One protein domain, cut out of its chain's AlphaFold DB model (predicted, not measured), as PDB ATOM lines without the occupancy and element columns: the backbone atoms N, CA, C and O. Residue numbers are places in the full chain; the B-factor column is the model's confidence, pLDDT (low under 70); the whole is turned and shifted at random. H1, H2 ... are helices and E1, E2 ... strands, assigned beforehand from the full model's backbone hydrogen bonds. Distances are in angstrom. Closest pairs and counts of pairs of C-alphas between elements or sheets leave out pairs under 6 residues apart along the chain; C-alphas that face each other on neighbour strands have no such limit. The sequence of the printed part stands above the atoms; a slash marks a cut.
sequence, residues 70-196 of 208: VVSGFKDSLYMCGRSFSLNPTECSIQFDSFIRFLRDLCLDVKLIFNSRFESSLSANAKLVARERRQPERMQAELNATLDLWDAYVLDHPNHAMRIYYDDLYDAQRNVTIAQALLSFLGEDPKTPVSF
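This is residues 70 to 196 of the 208 residues of an uncharacterized protein of Edaphochlamys debaryana (UniProt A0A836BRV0). A narrow two-strand ribbon, E1 and E2, lies in the middle between the long helix H3 and the shorter helix H5; on H3's side away from the ribbon, a second long helix, H1, packs on H3 with residues 89 to 93 alone. The printed part has 127 residues, with five named helices and two named strands in the order H1, E1, H2, H3, E2, H4, H5 along the chain; the class is mostly helix, as helices hold 60 and strands 10 of the 70 residues in named elements, and the sheet, ordered E1, E2, is parallel. The whole is compact, with a radius of gyration of the C-alphas of 15.5 A, and spans 45 by 36 by 22 A.

E1, residues 112 to 116, and E2, residues 161 to 165, are parallel at 20 degrees; N 114 and O 162 are 2.9 A apart and N 164 and O 114 3.0 A, within hydrogen-bond range. With H2, residues 126 to 129, and H3, residues 136 to 156, they form a strand-helix-strand unit, two parallel neighbour strands with helices between, its crossover right-handed. The closest C-alphas of H3 and E2, Val 154 and Ala 161, are 5.1 A apart. H1, residues 89 to 107, touches H3, closest at the C-alphas of Ser 93 and Leu 149, 6.5 A, at a steep tilt of 57 degrees, the same way. The closest C-alphas of E2 and H5, residues 175 to 186, are Met 162 and Phe 185, 7.6 A. H4, residues 166 to 169, and H5 touch only at the corner, closest at the C-alphas of Leu 169 and Asn 175, 4.8 A. H2 and H3 are close but not clearly touching, at the C-alphas of Val 129 and Pro 136, 7.7 A; H3 and H5 are apart. In H1, H3 and H5 every O i to N i+4 pair is within hydrogen-bond range; H2 and H4 are too short for one.

H1 begins at C-alpha 89 (129.282, 72.505, 41.060) and is 26.4 A long; H3 is 30.4 A, H5 16.3 A, ending at C-alpha 186 (149.498, 53.870, 49.501). E1 is 12.9 A, E2 13.4 A, H2 4.8 A and H4 5.1 A.

The C-alphas of Gln 135 and Lys 191, the two farthest apart, are 45.2 A apart. The printed part has no cut, and no link is long; residues 70 to 88 hold no named element. Mean pLDDT of the printed part is 73.3, with residues 70 to 85, 101 to 110 and 127 to 134 among those under 70.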
ATOM      1  N   VAL A  70     147.556  46.726  42.182       34.53
ATOM      2  CA  VAL A  70     147.776  48.186  42.136       34.53
ATOM      3  C   VAL A  70     147.684  48.707  40.701       34.53
ATOM      4  O   VAL A  70     148.500  48.369  39.845       34.53
ATOM      5  N   VAL A  71     146.683  49.553  40.436       34.12
ATOM      6  CA  VAL A  71     146.592  50.361  39.208       34.12
ATOM      7  C   VAL A  71     147.327  51.676  39.456       34.12
ATOM      8  O   VAL A  71     146.948  52.447  40.336       34.12
ATOM      9  N   SER A  72     148.387  51.936  38.688       33.69
ATOM     10  CA  SER A  72     149.127  53.197  38.760       33.69
ATOM     11  C   SER A  72     148.364  54.326  38.049       33.69
ATOM     12  O   SER A  72     147.664  54.112  37.062       33.69
ATOM     13  N   GLY A  73     148.439  55.521  38.637       36.06
ATOM     14  CA  GLY A  73     147.456  56.600  38.523       36.06
ATOM     15  C   GLY A  73     147.131  57.159  37.130       36.06
ATOM     16  O   GLY A  73     147.894  57.099  36.164       36.06
ATOM     17  N   PHE A  74     145.980  57.829  37.083       35.66
ATOM     18  CA  PHE A  74     145.569  58.717  36.002       35.66
ATOM     19  C   PHE A  74     146.615  59.813  35.815       35.66
ATOM     20  O   PHE A  74     146.843  60.629  36.707       35.66
ATOM     21  N   LYS A  75     147.254  59.845  34.645       37.38
ATOM     22  CA  LYS A  75     148.145  60.948  34.302       37.38
ATOM     23  C   LYS A  75     147.304  62.105  33.770       37.38
ATOM     24  O   LYS A  75     146.612  61.943  32.771       37.38
ATOM     25  N   ASP A  76     147.408  63.248  34.442       40.53
ATOM     26  CA  ASP A  76     146.948  64.567  33.998       40.53
ATOM     27  C   ASP A  76     145.464  64.629  33.576       40.53
ATOM     28  O   ASP A  76     145.141  64.991  32.445       40.53
ATOM     29  N   SER A  77     144.540  64.330  34.501       45.72
ATOM     30  CA  SER A  77     143.135  64.755  34.343       45.72
ATOM     31  C   SER A  77     143.050  66.267  34.560       45.72
ATOM     32  O   SER A  77     142.766  66.749  35.653       45.72
ATOM     33  N   LEU A  78     143.411  67.028  33.529       51.50
ATOM     34  CA  LEU A  78     143.347  68.486  33.541       51.50
ATOM     35  C   LEU A  78     141.882  68.927  33.479       51.50
ATOM     36  O   LEU A  78     141.212  68.629  32.494       51.50
ATOM     37  N   TYR A  79     141.437  69.658  34.506       62.06
ATOM     38  CA  TYR A  79     140.116  70.289  34.636       62.06
ATOM     39  C   TYR A  79     138.950  69.313  34.451       62.06
ATOM     40  O   TYR A  79     138.546  68.972  33.340       62.06
ATOM     41  N   MET A  80     138.372  68.857  35.557       63.34
ATOM     42  CA  MET A  80     137.218  67.964  35.476       63.34
ATOM     43  C   MET A  80     135.933  68.767  35.299       63.34
ATOM     44  O   MET A  80     135.187  68.504  34.355       63.34
ATOM     45  N   CYS A  81     135.730  69.814  36.102       65.50
ATOM     46  CA  CYS A  81     134.562  70.683  35.982       65.50
ATOM     47  C   CYS A  81     134.680  71.654  34.800       65.50
ATOM     48  O   CYS A  81     135.717  72.277  34.578       65.50
ATOM     49  N   GLY A  82     133.601  71.773  34.025       63.41
ATOM     50  CA  GLY A  82     133.466  72.636  32.845       63.41
ATOM     51  C   GLY A  82     134.179  72.169  31.570       63.41
ATOM     52  O   GLY A  82     134.013  72.796  30.515       63.41
ATOM     53  N   ARG A  83     134.917  71.052  31.637       68.38
ATOM     54  CA  ARG A  83     135.549  70.397  30.478       68.38
ATOM     55  C   ARG A  83     135.035  68.990  30.256       68.38
ATOM     56  O   ARG A  83     134.458  68.719  29.208       68.38
ATOM     57  N   SER A  84     135.274  68.119  31.229       63.41
ATOM     58  CA  SER A  84     134.831  66.723  31.176       63.41
ATOM     59  C   SER A  84     133.435  66.573  31.776       63.41
ATOM     60  O   SER A  84     132.651  65.743  31.327       63.41
ATOM     61  N   PHE A  85     133.127  67.416  32.758       65.31
ATOM     62  CA  PHE A  85     131.874  67.480  33.494       65.31
ATOM     63  C   PHE A  85     131.264  68.876  33.414       65.31
ATOM     64  O   PHE A  85     131.864  69.816  32.885       65.31
ATOM     65  N   SER A  86     130.059  69.010  33.957       70.94
ATOM     66  CA  SER A  86     129.370  70.288  34.084       70.94
ATOM     67  C   SER A  86     130.234  71.311  34.826       70.94
ATOM     68  O   SER A  86     131.066  70.967  35.665       70.94
ATOM     69  N   LEU A  87     130.059  72.591  34.496       76.44
ATOM     70  CA  LEU A  87     130.618  73.685  35.297       76.44
ATOM     71  C   LEU A  87     129.717  74.003  36.503       76.44
ATOM     72  O   LEU A  87     130.146  74.694  37.421       76.44
ATOM     73  N   ASN A  88     128.479  73.494  36.522       84.56
ATOM     74  CA  ASN A  88     127.637  73.548  37.708       84.56
ATOM     75  C   ASN A  88     128.280  72.686  38.818       84.56
ATOM     76  O   ASN A  88     128.506  71.498  38.579       84.56
ATOM     77  N   PRO A  89     128.562  73.235  40.015       85.06
ATOM     78  CA  PRO A  89     129.282  72.505  41.060       85.06
ATOM     79  C   PRO A  89     128.582  71.221  41.521       85.06
ATOM     80  O   PRO A  89     129.227  70.185  41.665       85.06
ATOM     81  N   THR A  90     127.258  71.265  41.702       83.00
ATOM     82  CA  THR A  90     126.467  70.105  42.131       83.00
ATOM     83  C   THR A  90     126.507  68.999  41.083       83.00
ATOM     84  O   THR A  90     126.778  67.846  41.404       83.00
ATOM     85  N   GLU A  91     126.284  69.345  39.816       72.44
ATOM     86  CA  GLU A  91     126.341  68.367  38.727       72.44
ATOM     87  C   GLU A  91     127.757  67.825  38.524       72.44
ATOM     88  O   GLU A  91     127.919  66.626  38.301       72.44
ATOM     89  N   CYS A  92     128.780  68.679  38.639       76.94
ATOM     90  CA  CYS A  92     130.171  68.255  38.528       76.94
ATOM     91  C   CYS A  92     130.530  67.237  39.612       76.94
ATOM     92  O   CYS A  92     131.111  66.202  39.299       76.94
ATOM     93  N   SER A  93     130.140  67.495  40.865       82.19
ATOM     94  CA  SER A  93     130.342  66.565  41.981       82.19
ATOM     95  C   SER A  93     129.645  65.226  41.734       82.19
ATOM     96  O   SER A  93     130.289  64.185  41.818       82.19
ATOM     97  N   ILE A  94     128.375  65.233  41.309       76.31
ATOM     98  CA  ILE A  94     127.633  63.999  40.998       76.31
ATOM     99  C   ILE A  94     128.313  63.200  39.875       76.31
ATOM    100  O   ILE A  94     128.437  61.972  39.957       76.31
ATOM    101  N   GLN A  95     128.742  63.879  38.809       69.62
ATOM    102  CA  GLN A  95     129.419  63.253  37.671       69.62
ATOM    103  C   GLN A  95     130.795  62.705  38.064       69.62
ATOM    104  O   GLN A  95     131.144  61.589  37.676       69.62
ATOM    105  N   PHE A  96     131.537  63.448  38.884       76.75
ATOM    106  CA  PHE A  96     132.819  63.031  39.433       76.75
ATOM    107  C   PHE A  96     132.682  61.802  40.328       76.75
ATOM    108  O   PHE A  96     133.365  60.807  40.094       76.75
ATOM    109  N   ASP A  97     131.756  61.810  41.282       76.31
ATOM    110  CA  ASP A  97     131.526  60.677  42.178       76.31
ATOM    111  C   ASP A  97     131.100  59.427  41.412       76.31
ATOM    112  O   ASP A  97     131.560  58.320  41.700       76.31
ATOM    113  N   SER A  98     130.247  59.598  40.401       67.69
ATOM    114  CA  SER A  98     129.829  58.507  39.521       67.69
ATOM    115  C   SER A  98     131.014  57.935  38.747       67.69
ATOM    116  O   SER A  98     131.147  56.716  38.634       67.69
ATOM    117  N   PHE A  99     131.903  58.801  38.260       70.00
ATOM    118  CA  PHE A  99     133.129  58.395  37.587       70.00
ATOM    119  C   PHE A  99     134.084  57.660  38.536       70.00
ATOM    120  O   PHE A  99     134.536  56.568  38.203       70.00
ATOM    121  N   ILE A 100     134.346  58.180  39.737       73.44
ATOM    122  CA  ILE A 100     135.208  57.497  40.708       73.44
ATOM    123  C   ILE A 100     134.615  56.155  41.141       73.44
ATOM    124  O   ILE A 100     135.335  55.158  41.204       73.44
ATOM    125  N   ARG A 101     133.303  56.084  41.392       69.38
ATOM    126  CA  ARG A 101     132.619  54.818  41.690       69.38
ATOM    127  C   ARG A 101     132.804  53.820  40.555       69.38
ATOM    128  O   ARG A 101     133.194  52.685  40.808       69.38
ATOM    129  N   PHE A 102     132.618  54.266  39.316       64.44
ATOM    130  CA  PHE A 102     132.884  53.451  38.141       64.44
ATOM    131  C   PHE A 102     134.332  52.930  38.120       64.44
ATOM    132  O   PHE A 102     134.544  51.737  37.930       64.44
ATOM    133  N   LEU A 103     135.332  53.776  38.389       63.16
ATOM    134  CA  LEU A 103     136.732  53.341  38.465       63.16
ATOM    135  C   LEU A 103     136.982  52.309  39.567       63.16
ATOM    136  O   LEU A 103     137.732  51.356  39.362       63.16
ATOM    137  N   ARG A 104     136.350  52.474  40.729       64.81
ATOM    138  CA  ARG A 104     136.458  51.520  41.839       64.81
ATOM    139  C   ARG A 104     135.845  50.169  41.488       64.81
ATOM    140  O   ARG A 104     136.451  49.144  41.793       64.81
ATOM    141  N   ASP A 105     134.703  50.176  40.804       57.03
ATOM    142  CA  ASP A 105     134.040  48.962  40.323       57.03
ATOM    143  C   ASP A 105     134.888  48.215  39.280       57.03
ATOM    144  O   ASP A 105     134.772  46.997  39.142       57.03
ATOM    145  N   LEU A 106     135.732  48.933  38.530       53.91
ATOM    146  CA  LEU A 106     136.630  48.351  37.530       53.91
ATOM    147  C   LEU A 106     137.917  47.777  38.104       53.91
ATOM    148  O   LEU A 106     138.353  46.702  37.692       53.91
ATOM    149  N   CYS A 107     138.571  48.560  38.955       51.22
ATOM    150  CA  CYS A 107     139.988  48.393  39.244       51.22
ATOM    151  C   CYS A 107     140.256  47.793  40.625       51.22
ATOM    152  O   CYS A 107     141.413  47.499  40.888       51.22
ATOM    153  N   LEU A 108     139.211  47.585  41.444       53.66
ATOM    154  CA  LEU A 108     139.249  47.094  42.828       53.66
ATOM    155  C   LEU A 108     140.305  47.811  43.691       53.66
ATOM    156  O   LEU A 108     141.493  47.537  43.615       53.66
ATOM    157  N   ASP A 109     139.824  48.693  44.568       58.31
ATOM    158  CA  ASP A 109     140.627  49.455  45.540       58.31
ATOM    159  C   ASP A 109     141.620  50.459  44.919       58.31
ATOM    160  O   ASP A 109     142.832  50.428  45.112       58.31
ATOM    161  N   VAL A 110     141.075  51.393  44.134       66.19
ATOM    162  CA  VAL A 110     141.835  52.526  43.583       66.19
ATOM    163  C   VAL A 110     142.246  53.475  44.712       66.19
ATOM    164  O   VAL A 110     141.481  53.697  45.642       66.19
ATOM    165  N   LYS A 111     143.421  54.094  44.613       72.44
ATOM    166  CA  LYS A 111     143.802  55.274  45.404       72.44
ATOM    167  C   LYS A 111     143.918  56.468  44.467       72.44
ATOM    168  O   LYS A 111     144.495  56.354  43.386       72.44
ATOM    169  N   LEU A 112     143.360  57.603  44.864       76.62
ATOM    170  CA  LEU A 112     143.372  58.825  44.070       76.62
ATOM    171  C   LEU A 112     144.380  59.810  44.651       76.62
ATOM    172  O   LEU A 112     144.384  60.083  45.846       76.62
ATOM    173  N   ILE A 113     145.229  60.360  43.790       79.31
ATOM    174  CA  ILE A 113     146.177  61.410  44.157       79.31
ATOM    175  C   ILE A 113     145.876  62.611  43.270       79.31
ATOM    176  O   ILE A 113     146.111  62.571  42.060       79.31
ATOM    177  N   PHE A 114     145.357  63.683  43.864       83.25
ATOM    178  CA  PHE A 114     145.085  64.932  43.159       83.25
ATOM    179  C   PHE A 114     146.266  65.876  43.317       83.25
ATOM    180  O   PHE A 114     146.443  66.513  44.361       83.25
ATOM    181  N   ASN A 115     147.068  65.969  42.259       78.31
ATOM    182  CA  ASN A 115     148.246  66.819  42.224       78.31
ATOM    183  C   ASN A 115     147.937  68.174  41.565       78.31
ATOM    184  O   ASN A 115     147.552  68.214  40.393       78.31
ATOM    185  N   SER A 116     148.113  69.283  42.289       79.44
ATOM    186  CA  SER A 116     147.910  70.641  41.755       79.44
ATOM    187  C   SER A 116     148.857  71.671  42.364       79.44
ATOM    188  O   SER A 116     149.643  71.369  43.245       79.44
ATOM    189  N   ARG A 117     148.785  72.919  41.896       80.94
ATOM    190  CA  ARG A 117     149.286  74.080  42.649       80.94
ATOM    191  C   ARG A 117     148.379  74.368  43.848       80.94
ATOM    192  O   ARG A 117     147.220  73.946  43.824       80.94
ATOM    193  N   PHE A 118     148.876  75.113  44.836       81.06
ATOM    194  CA  PHE A 118     148.014  75.747  45.845       81.06
ATOM    195  C   PHE A 118     147.054  76.744  45.206       81.06
ATOM    196  O   PHE A 118     145.847  76.706  45.420       81.06
ATOM    197  N   GLU A 119     147.609  77.643  44.398       82.50
ATOM    198  CA  GLU A 119     146.827  78.674  43.743       82.50
ATOM    199  C   GLU A 119     146.141  78.137  42.491       82.50
ATOM    200  O   GLU A 119     146.761  77.531  41.611       82.50
ATOM    201  N   SER A 120     144.863  78.468  42.372       80.88
ATOM    202  CA  SER A 120     144.068  78.281  41.165       80.88
ATOM    203  C   SER A 120     144.315  79.361  40.110       80.88
ATOM    204  O   SER A 120     143.717  79.321  39.039       80.88
ATOM    205  N   SER A 121     145.154  80.360  40.390       82.31
ATOM    206  CA  SER A 121     145.357  81.513  39.517       82.31
ATOM    207  C   SER A 121     145.957  81.103  38.165       82.31
ATOM    208  O   SER A 121     146.804  80.205  38.070       82.31
ATOM    209  N   LEU A 122     145.548  81.785  37.091       79.44
ATOM    210  CA  LEU A 122     146.133  81.580  35.759       79.44
ATOM    211  C   LEU A 122     147.654  81.807  35.744       79.44
ATOM    212  O   LEU A 122     148.371  81.116  35.022       79.44
ATOM    213  N   SER A 123     148.161  82.744  36.550       81.69
ATOM    214  CA  SER A 123     149.593  83.032  36.680       81.69
ATOM    215  C   SER A 123     150.360  81.864  37.307       81.69
ATOM    216  O   SER A 123     151.356  81.417  36.731       81.69
ATOM    217  N   ALA A 124     149.881  81.300  38.421       78.00
ATOM    218  CA  ALA A 124     150.491  80.120  39.047       78.00
ATOM    219  C   ALA A 124     150.445  78.880  38.132       78.00
ATOM    220  O   ALA A 124     151.307  77.991  38.190       78.00
ATOM    221  N   ASN A 125     149.465  78.857  37.227       75.62
ATOM    222  CA  ASN A 125     149.205  77.776  36.288       75.62
ATOM    223  C   ASN A 125     149.582  78.128  34.839       75.62
ATOM    224  O   ASN A 125     149.095  77.491  33.907       75.62
ATOM    225  N   ALA A 126     150.505  79.073  34.617       71.69
ATOM    226  CA  ALA A 126     150.828  79.609  33.289       71.69
ATOM    227  C   ALA A 126     151.190  78.548  32.230       71.69
ATOM    228  O   ALA A 126     150.875  78.710  31.054       71.69
ATOM    229  N   LYS A 127     151.815  77.427  32.626       69.50
ATOM    230  CA  LYS A 127     152.097  76.302  31.708       69.50
ATOM    231  C   LYS A 127     150.831  75.611  31.207       69.50
ATOM    232  O   LYS A 127     150.829  75.107  30.087       69.50
ATOM    233  N   LEU A 128     149.795  75.545  32.040       66.06
ATOM    234  CA  LEU A 128     148.494  75.010  31.659       66.06
ATOM    235  C   LEU A 128     147.762  76.008  30.758       66.06
ATOM    236  O   LEU A 128     147.312  75.631  29.681       66.06
ATOM    237  N   VAL A 129     147.776  77.292  31.128       67.88
ATOM    238  CA  VAL A 129     147.196  78.379  30.323       67.88
ATOM    239  C   VAL A 129     147.815  78.437  28.927       67.88
ATOM    240  O   VAL A 129     147.103  78.498  27.935       67.88
ATOM    241  N   ALA A 130     149.141  78.331  28.820       66.06
ATOM    242  CA  ALA A 130     149.847  78.377  27.540       66.06
ATOM    243  C   ALA A 130     149.492  77.217  26.589       66.06
ATOM    244  O   ALA A 130     149.687  77.334  25.379       66.06
ATOM    245  N   ARG A 131     148.983  76.091  27.113       63.28
ATOM    246  CA  ARG A 131     148.515  74.953  26.300       63.28
ATOM    247  C   ARG A 131     147.109  75.167  25.749       63.28
ATOM    248  O   ARG A 131     146.739  74.561  24.748       63.28
ATOM    249  N   GLU A 132     146.340  76.035  26.383       62.41
ATOM    250  CA  GLU A 132     144.935  76.274  26.105       62.41
ATOM    251  C   GLU A 132     144.780  77.624  25.389       62.41
ATOM    252  O   GLU A 132     144.867  78.692  25.983       62.41
ATOM    253  N   ARG A 133     144.526  77.598  24.077       56.50
ATOM    254  CA  ARG A 133     144.319  78.812  23.258       56.50
ATOM    255  C   ARG A 133     142.934  79.457  23.482       56.50
ATOM    256  O   ARG A 133     142.228  79.713  22.507       56.50
ATOM    257  N   ARG A 134     142.470  79.632  24.726       61.75
ATOM    258  CA  ARG A 134     141.071  80.015  25.032       61.75
ATOM    259  C   ARG A 134     140.917  81.041  26.160       61.75
ATOM    260  O   ARG A 134     141.866  81.363  26.862       61.75
ATOM    261  N   GLN A 135     139.683  81.552  26.267       72.50
ATOM    262  CA  GLN A 135     139.216  82.623  27.155       72.50
ATOM    263  C   GLN A 135     139.694  82.438  28.612       72.50
ATOM    264  O   GLN A 135     139.233  81.510  29.283       72.50
ATOM    265  N   PRO A 136     140.579  83.325  29.108       76.38
ATOM    266  CA  PRO A 136     141.172  83.249  30.446       76.38
ATOM    267  C   PRO A 136     140.152  83.110  31.584       76.38
ATOM    268  O   PRO A 136     140.318  82.281  32.472       76.38
ATOM    269  N   GLU A 137     139.061  83.872  31.530       79.31
ATOM    270  CA  GLU A 137     138.046  83.910  32.592       79.31
ATOM    271  C   GLU A 137     137.339  82.566  32.782       79.31
ATOM    272  O   GLU A 137     137.187  82.084  33.905       79.31
ATOM    273  N   ARG A 138     136.975  81.905  31.678       81.06
ATOM    274  CA  ARG A 138     136.359  80.577  31.721       81.06
ATOM    275  C   ARG A 138     137.314  79.541  32.312       81.06
ATOM    276  O   ARG A 138     136.895  78.717  33.116       81.06
ATOM    277  N   MET A 139     138.595  79.605  31.954       79.50
ATOM    278  CA  MET A 139     139.607  78.695  32.495       79.50
ATOM    279  C   MET A 139     139.818  78.897  33.995       79.50
ATOM    280  O   MET A 139     139.977  77.925  34.729       79.50
ATOM    281  N   GLN A 140     139.792  80.147  34.459       85.81
ATOM    282  CA  GLN A 140     139.886  80.456  35.880       85.81
ATOM    283  C   GLN A 140     138.710  79.843  36.656       85.81
ATOM    284  O   GLN A 140     138.923  79.236  37.704       85.81
ATOM    285  N   ALA A 141     137.487  79.947  36.126       85.88
ATOM    286  CA  ALA A 141     136.303  79.339  36.733       85.88
ATOM    287  C   ALA A 141     136.374  77.800  36.752       85.88
ATOM    288  O   ALA A 141     136.090  77.186  37.777       85.88
ATOM    289  N   GLU A 142     136.799  77.178  35.648       83.19
ATOM    290  CA  GLU A 142     136.990  75.720  35.536       83.19
ATOM    291  C   GLU A 142     138.040  75.196  36.532       83.19
ATOM    292  O   GLU A 142     137.859  74.140  37.146       83.19
ATOM    293  N   LEU A 143     139.133  75.944  36.716       84.19
ATOM    294  CA  LEU A 143     140.201  75.598  37.650       84.19
ATOM    295  C   LEU A 143     139.750  75.738  39.104       84.19
ATOM    296  O   LEU A 143     139.963  74.810  39.875       84.19
ATOM    297  N   ASN A 144     139.081  76.839  39.454       88.56
ATOM    298  CA  ASN A 144     138.504  77.021  40.788       88.56
ATOM    299  C   ASN A 144     137.552  75.870  41.126       88.56
ATOM    300  O   ASN A 144     137.778  75.156  42.095       88.56
ATOM    301  N   ALA A 145     136.571  75.609  40.257       88.50
ATOM    302  CA  ALA A 145     135.582  74.559  40.483       88.50
ATOM    303  C   ALA A 145     136.213  73.162  40.611       88.50
ATOM    304  O   ALA A 145     135.755  72.343  41.403       88.50
ATOM    305  N   THR A 146     137.275  72.877  39.849       85.69
ATOM    306  CA  THR A 146     137.982  71.591  39.943       85.69
ATOM    307  C   THR A 146     138.750  71.456  41.260       85.69
ATOM    308  O   THR A 146     138.738  70.382  41.856       85.69
ATOM    309  N   LEU A 147     139.422  72.517  41.716       88.62
ATOM    310  CA  LEU A 147     140.173  72.492  42.974       88.62
ATOM    311  C   LEU A 147     139.225  72.374  44.172       88.62
ATOM    312  O   LEU A 147     139.463  71.522  45.022       88.62
ATOM    313  N   ASP A 148     138.118  73.123  44.168       91.06
ATOM    314  CA  ASP A 148     137.075  73.048  45.198       91.06
ATOM    315  C   ASP A 148     136.482  71.633  45.287       91.06
ATOM    316  O   ASP A 148     136.333  71.075  46.374       91.06
ATOM    317  N   LEU A 149     136.193  71.016  44.133       89.88
ATOM    318  CA  LEU A 149     135.723  69.633  44.060       89.88
ATOM    319  C   LEU A 149     136.738  68.653  44.662       89.88
ATOM    320  O   LEU A 149     136.356  67.755  45.409       89.88
ATOM    321  N   TRP A 150     138.019  68.788  44.321       89.56
ATOM    322  CA  TRP A 150     139.062  67.899  44.833       89.56
ATOM    323  C   TRP A 150     139.263  68.051  46.336       89.56
ATOM    324  O   TRP A 150     139.413  67.042  47.024       89.56
ATOM    325  N   ASP A 151     139.243  69.281  46.842       91.44
ATOM    326  CA  ASP A 151     139.390  69.556  48.268       91.44
ATOM    327  C   ASP A 151     138.205  68.968  49.054       91.44
ATOM    328  O   ASP A 151     138.419  68.250  50.034       91.44
ATOM    329  N   ALA A 152     136.971  69.160  48.569       92.50
ATOM    330  CA  ALA A 152     135.777  68.537  49.144       92.50
ATOM    331  C   ALA A 152     135.856  67.001  49.111       92.50
ATOM    332  O   ALA A 152     135.631  66.338  50.123       92.50
ATOM    333  N   TYR A 153     136.256  66.418  47.978       90.81
ATOM    334  CA  TYR A 153     136.327  64.965  47.844       90.81
ATOM    335  C   TYR A 153     137.368  64.329  48.775       90.81
ATOM    336  O   TYR A 153     137.114  63.266  49.341       90.81
ATOM    337  N   VAL A 154     138.538  64.960  48.944       92.00
ATOM    338  CA  VAL A 154     139.589  64.484  49.863       92.00
ATOM    339  C   VAL A 154     139.131  64.562  51.316       92.00
ATOM    340  O   VAL A 154     139.398  63.629  52.073       92.00
ATOM    341  N   LEU A 155     138.425  65.633  51.697       93.69
ATOM    342  CA  LEU A 155     137.835  65.773  53.032       93.69
ATOM    343  C   LEU A 155     136.852  64.638  53.340       93.69
ATOM    344  O   LEU A 155     136.911  64.058  54.424       93.69
ATOM    345  N   ASP A 156     136.009  64.280  52.373       93.44
ATOM    346  CA  ASP A 156     135.004  63.225  52.537       93.44
ATOM    347  C   ASP A 156     135.596  61.805  52.434       93.44
ATOM    348  O   ASP A 156     135.026  60.843  52.957       93.44
ATOM    349  N   HIS A 157     136.755  61.647  51.782       90.44
ATOM    350  CA  HIS A 157     137.353  60.343  51.472       90.44
ATOM    351  C   HIS A 157     138.859  60.249  51.801       90.44
ATOM    352  O   HIS A 157     139.641  59.805  50.949       90.44
ATOM    353  N   PRO A 158     139.305  60.549  53.037       90.12
ATOM    354  CA  PRO A 158     140.731  60.672  53.377       90.12
ATOM    355  C   PRO A 158     141.527  59.364  53.239       90.12
ATOM    356  O   PRO A 158     142.738  59.372  53.044       90.12
ATOM    357  N   ASN A 159     140.850  58.216  53.303       86.25
ATOM    358  CA  ASN A 159     141.482  56.907  53.121       86.25
ATOM    359  C   ASN A 159     141.630  56.507  51.646       86.25
ATOM    360  O   ASN A 159     142.297  55.519  51.348       86.25
ATOM    361  N   HIS A 160     140.986  57.224  50.727       80.62
ATOM    362  CA  HIS A 160     140.869  56.850  49.316       80.62
ATOM    363  C   HIS A 160     141.420  57.919  48.374       80.62
ATOM    364  O   HIS A 160     141.877  57.586  47.280       80.62
ATOM    365  N   ALA A 161     141.428  59.179  48.803       88.19
ATOM    366  CA  ALA A 161     141.966  60.297  48.057       88.19
ATOM    367  C   ALA A 161     142.962  61.099  48.897       88.19
ATOM    368  O   ALA A 161     142.766  61.304  50.091       88.19
ATOM    369  N   MET A 162     144.016  61.581  48.244       86.56
ATOM    370  CA  MET A 162     145.027  62.443  48.839       86.56
ATOM    371  C   MET A 162     145.260  63.668  47.961       86.56
ATOM    372  O   MET A 162     145.387  63.572  46.736       86.56
ATOM    373  N   ARG A 163     145.373  64.827  48.609       88.50
ATOM    374  CA  ARG A 163     145.807  66.072  47.984       88.50
ATOM    375  C   ARG A 163     147.321  66.199  48.064       88.50
ATOM    376  O   ARG A 163     147.886  66.048  49.143       88.50
ATOM    377  N   ILE A 164     147.972  66.495  46.943       83.88
ATOM    378  CA  ILE A 164     149.399  66.829  46.918       83.88
ATOM    379  C   ILE A 164     149.570  68.136  46.161       83.88
ATOM    380  O   ILE A 164     149.092  68.275  45.035       83.88
ATOM    381  N   TYR A 165     150.275  69.083  46.771       84.00
ATOM    382  CA  TYR A 165     150.596  70.338  46.118       84.00
ATOM    383  C   TYR A 165     152.006  70.287  45.540       84.00
ATOM    384  O   TYR A 165     152.963  69.960  46.242       84.00
ATOM    385  N   TYR A 166     152.148  70.638  44.261       76.31
ATOM    386  CA  TYR A 166     153.449  70.756  43.601       76.31
ATOM    387  C   TYR A 166     154.401  71.630  44.406       76.31
ATOM    388  O   TYR A 166     155.574  71.307  44.521       76.31
ATOM    389  N   ASP A 167     153.894  72.726  44.954       80.50
ATOM    390  CA  ASP A 167     154.687  73.707  45.681       80.50
ATOM    391  C   ASP A 167     155.343  73.098  46.934       80.50
ATOM    392  O   ASP A 167     156.508  73.383  47.199       80.50
ATOM    393  N   ASP A 168     154.673  72.169  47.625       76.94
ATOM    394  CA  ASP A 168     155.271  71.470  48.767       76.94
ATOM    395  C   ASP A 168     156.259  70.365  48.357       76.94
ATOM    396  O   ASP A 168     157.197  70.065  49.095       76.94
ATOM    397  N   LEU A 169     156.093  69.758  47.174       69.44
ATOM    398  CA  LEU A 169     157.066  68.788  46.643       69.44
ATOM    399  C   LEU A 169     158.441  69.427  46.391       69.44
ATOM    400  O   LEU A 169     159.447  68.718  46.313       69.44
ATOM    401  N   TYR A 170     158.477  70.754  46.246       69.94
ATOM    402  CA  TYR A 170     159.686  71.547  46.036       69.94
ATOM    403  C   TYR A 170     160.223  72.212  47.312       69.94
ATOM    404  O   TYR A 170     161.296  72.811  47.262       69.94
ATOM    405  N   ASP A 171     159.522  72.103  48.441       74.38
ATOM    406  CA  ASP A 171     159.979  72.616  49.732       74.38
ATOM    407  C   ASP A 171     160.787  71.534  50.466       74.38
ATOM    408  O   ASP A 171     160.258  70.490  50.843       74.38
ATOM    409  N   ALA A 172     162.078  71.786  50.692       70.62
ATOM    410  CA  ALA A 172     162.985  70.848  51.357       70.62
ATOM    411  C   ALA A 172     162.581  70.504  52.804       70.62
ATOM    412  O   ALA A 172     163.002  69.476  53.328       70.62
ATOM    413  N   GLN A 173     161.779  71.347  53.462       74.94
ATOM    414  CA  GLN A 173     161.264  71.073  54.804       74.94
ATOM    415  C   GLN A 173     160.003  70.202  54.780       74.94
ATOM    416  O   GLN A 173     159.701  69.548  55.776       74.94
ATOM    417  N   ARG A 174     159.265  70.179  53.662       78.19
ATOM    418  CA  ARG A 174     157.966  69.493  53.546       78.19
ATOM    419  C   ARG A 174     158.007  68.249  52.666       78.19
ATOM    420  O   ARG A 174     157.216  67.332  52.882       78.19
ATOM    421  N   ASN A 175     158.925  68.179  51.707       72.00
ATOM    422  CA  ASN A 175     158.988  67.108  50.716       72.00
ATOM    423  C   ASN A 175     159.148  65.713  51.348       72.00
ATOM    424  O   ASN A 175     158.475  64.777  50.922       72.00
ATOM    425  N   VAL A 176     159.977  65.575  52.390       76.81
ATOM    426  CA  VAL A 176     160.183  64.319  53.121       76.81
ATOM    427  C   VAL A 176     158.891  63.912  53.815       76.81
ATOM    428  O   VAL A 176     158.459  62.769  53.682       76.81
ATOM    429  N   THR A 177     158.236  64.849  54.499       82.44
ATOM    430  CA  THR A 177     156.963  64.602  55.181       82.44
ATOM    431  C   THR A 177     155.869  64.191  54.197       82.44
ATOM    432  O   THR A 177     155.112  63.264  54.475       82.44
ATOM    433  N   ILE A 178     155.806  64.814  53.019       81.69
ATOM    434  CA  ILE A 178     154.827  64.458  51.985       81.69
ATOM    435  C   ILE A 178     155.128  63.104  51.366       81.69
ATOM    436  O   ILE A 178     154.205  62.323  51.158       81.69
ATOM    437  N   ALA A 179     156.395  62.795  51.098       76.62
ATOM    438  CA  ALA A 179     156.779  61.479  50.609       76.62
ATOM    439  C   ALA A 179     156.382  60.384  51.614       76.62
ATOM    440  O   ALA A 179     155.758  59.399  51.229       76.62
ATOM    441  N   GLN A 180     156.655  60.593  52.904       79.25
ATOM    442  CA  GLN A 180     156.254  59.688  53.986       79.25
ATOM    443  C   GLN A 180     154.732  59.526  54.076       79.25
ATOM    444  O   GLN A 180     154.230  58.406  54.208       79.25
ATOM    445  N   ALA A 181     153.988  60.631  53.985       83.50
ATOM    446  CA  ALA A 181     152.530  60.618  54.016       83.50
ATOM    447  C   ALA A 181     151.943  59.892  52.796       83.50
ATOM    448  O   ALA A 181     151.028  59.087  52.947       83.50
ATOM    449  N   LEU A 182     152.496  60.126  51.604       81.81
ATOM    450  CA  LEU A 182     152.089  59.464  50.369       81.81
ATOM    451  C   LEU A 182     152.338  57.953  50.433       81.81
ATOM    452  O   LEU A 182     151.445  57.176  50.110       81.81
ATOM    453  N   LEU A 183     153.520  57.531  50.882       75.31
ATOM    454  CA  LEU A 183     153.833  56.112  51.074       75.31
ATOM    455  C   LEU A 183     152.857  55.466  52.061       75.31
ATOM    456  O   LEU A 183     152.254  54.445  51.745       75.31
ATOM    457  N   SER A 184     152.604  56.123  53.197       81.12
ATOM    458  CA  SER A 184     151.629  55.647  54.187       81.12
ATOM    459  C   SER A 184     150.225  55.512  53.591       81.12
ATOM    460  O   SER A 184     149.545  54.513  53.813       81.12
ATOM    461  N   PHE A 185     149.789  56.494  52.799       82.31
ATOM    462  CA  PHE A 185     148.485  56.495  52.133       82.31
ATOM    463  C   PHE A 185     148.327  55.342  51.124       82.31
ATOM    464  O   PHE A 185     147.234  54.771  50.994       82.31
ATOM    465  N   LEU A 186     149.417  54.990  50.440       77.38
ATOM    466  CA  LEU A 186     149.498  53.870  49.501       77.38
ATOM    467  C   LEU A 186     149.669  52.505  50.191       77.38
ATOM    468  O   LEU A 186     149.547  51.484  49.523       77.38
ATOM    469  N   GLY A 187     149.896  52.473  51.508       76.62
ATOM    470  CA  GLY A 187     150.162  51.240  52.255       76.62
ATOM    471  C   GLY A 187     151.605  50.733  52.136       76.62
ATOM    472  O   GLY A 187     151.863  49.568  52.423       76.62
ATOM    473  N   GLU A 188     152.532  51.597  51.724       76.12
ATOM    474  CA  GLU A 188     153.965  51.319  51.594       76.12
ATOM    475  C   GLU A 188     154.735  51.714  52.870       76.12
ATOM    476  O   GLU A 188     154.240  52.487  53.696       76.12
ATOM    477  N   ASP A 189     155.974  51.226  53.037       73.19
ATOM    478  CA  ASP A 189     156.823  51.617  54.177       73.19
ATOM    479  C   ASP A 189     157.190  53.113  54.083       73.19
ATOM    480  O   ASP A 189     157.936  53.491  53.171       73.19
ATOM    481  N   PRO A 190     156.754  53.968  55.033       74.81
ATOM    482  CA  PRO A 190     157.037  55.402  55.008       74.81
ATOM    483  C   PRO A 190     158.526  55.734  55.116       74.81
ATOM    484  O   PRO A 190     158.928  56.841  54.771       74.81
ATOM    485  N   LYS A 191     159.370  54.810  55.586       77.31
ATOM    486  CA  LYS A 191     160.821  55.019  55.679       77.31
ATOM    487  C   LYS A 191     161.546  54.766  54.361       77.31
ATOM    488  O   LYS A 191     162.751  55.016  54.289       77.31
ATOM    489  N   THR A 192     160.840  54.291  53.334       72.12
ATOM    490  CA  THR A 192     161.418  54.075  52.008       72.12
ATOM    491  C   THR A 192     161.993  55.392  51.479       72.12
ATOM    492  O   THR A 192     161.264  56.382  51.386       72.12
ATOM    493  N   PRO A 193     163.287  55.445  51.115       64.50
ATOM    494  CA  PRO A 193     163.875  56.648  50.544       64.50
ATOM    495  C   PRO A 193     163.213  56.990  49.204       64.50
ATOM    496  O   PRO A 193     163.331  56.239  48.236       64.50
ATOM    497  N   VAL A 194     162.541  58.140  49.129       62.12
ATOM    498  CA  VAL A 194     161.923  58.648  47.897       62.12
ATOM    499  C   VAL A 194     162.591  59.958  47.512       62.12
ATOM    500  O   VAL A 194     162.714  60.873  48.321       62.12
ATOM    501  N   SER A 195     163.013  60.050  46.254       53.72
ATOM    502  CA  SER A 195     163.523  61.281  45.657       53.72
ATOM    503  C   SER A 195     162.597  61.706  44.527       53.72
ATOM    504  O   SER A 195     162.353  60.949  43.584       53.72
ATOM    505  N   PHE A 196     162.072  62.930  44.599       56.25
ATOM    506  CA  PHE A 196     161.315  63.501  43.494       56.25
ATOM    507  C   PHE A 196     162.295  63.888  42.375       56.25
ATOM    508  O   PHE A 196     162.953  64.924  42.433       56.25
TER     509      PHE A 196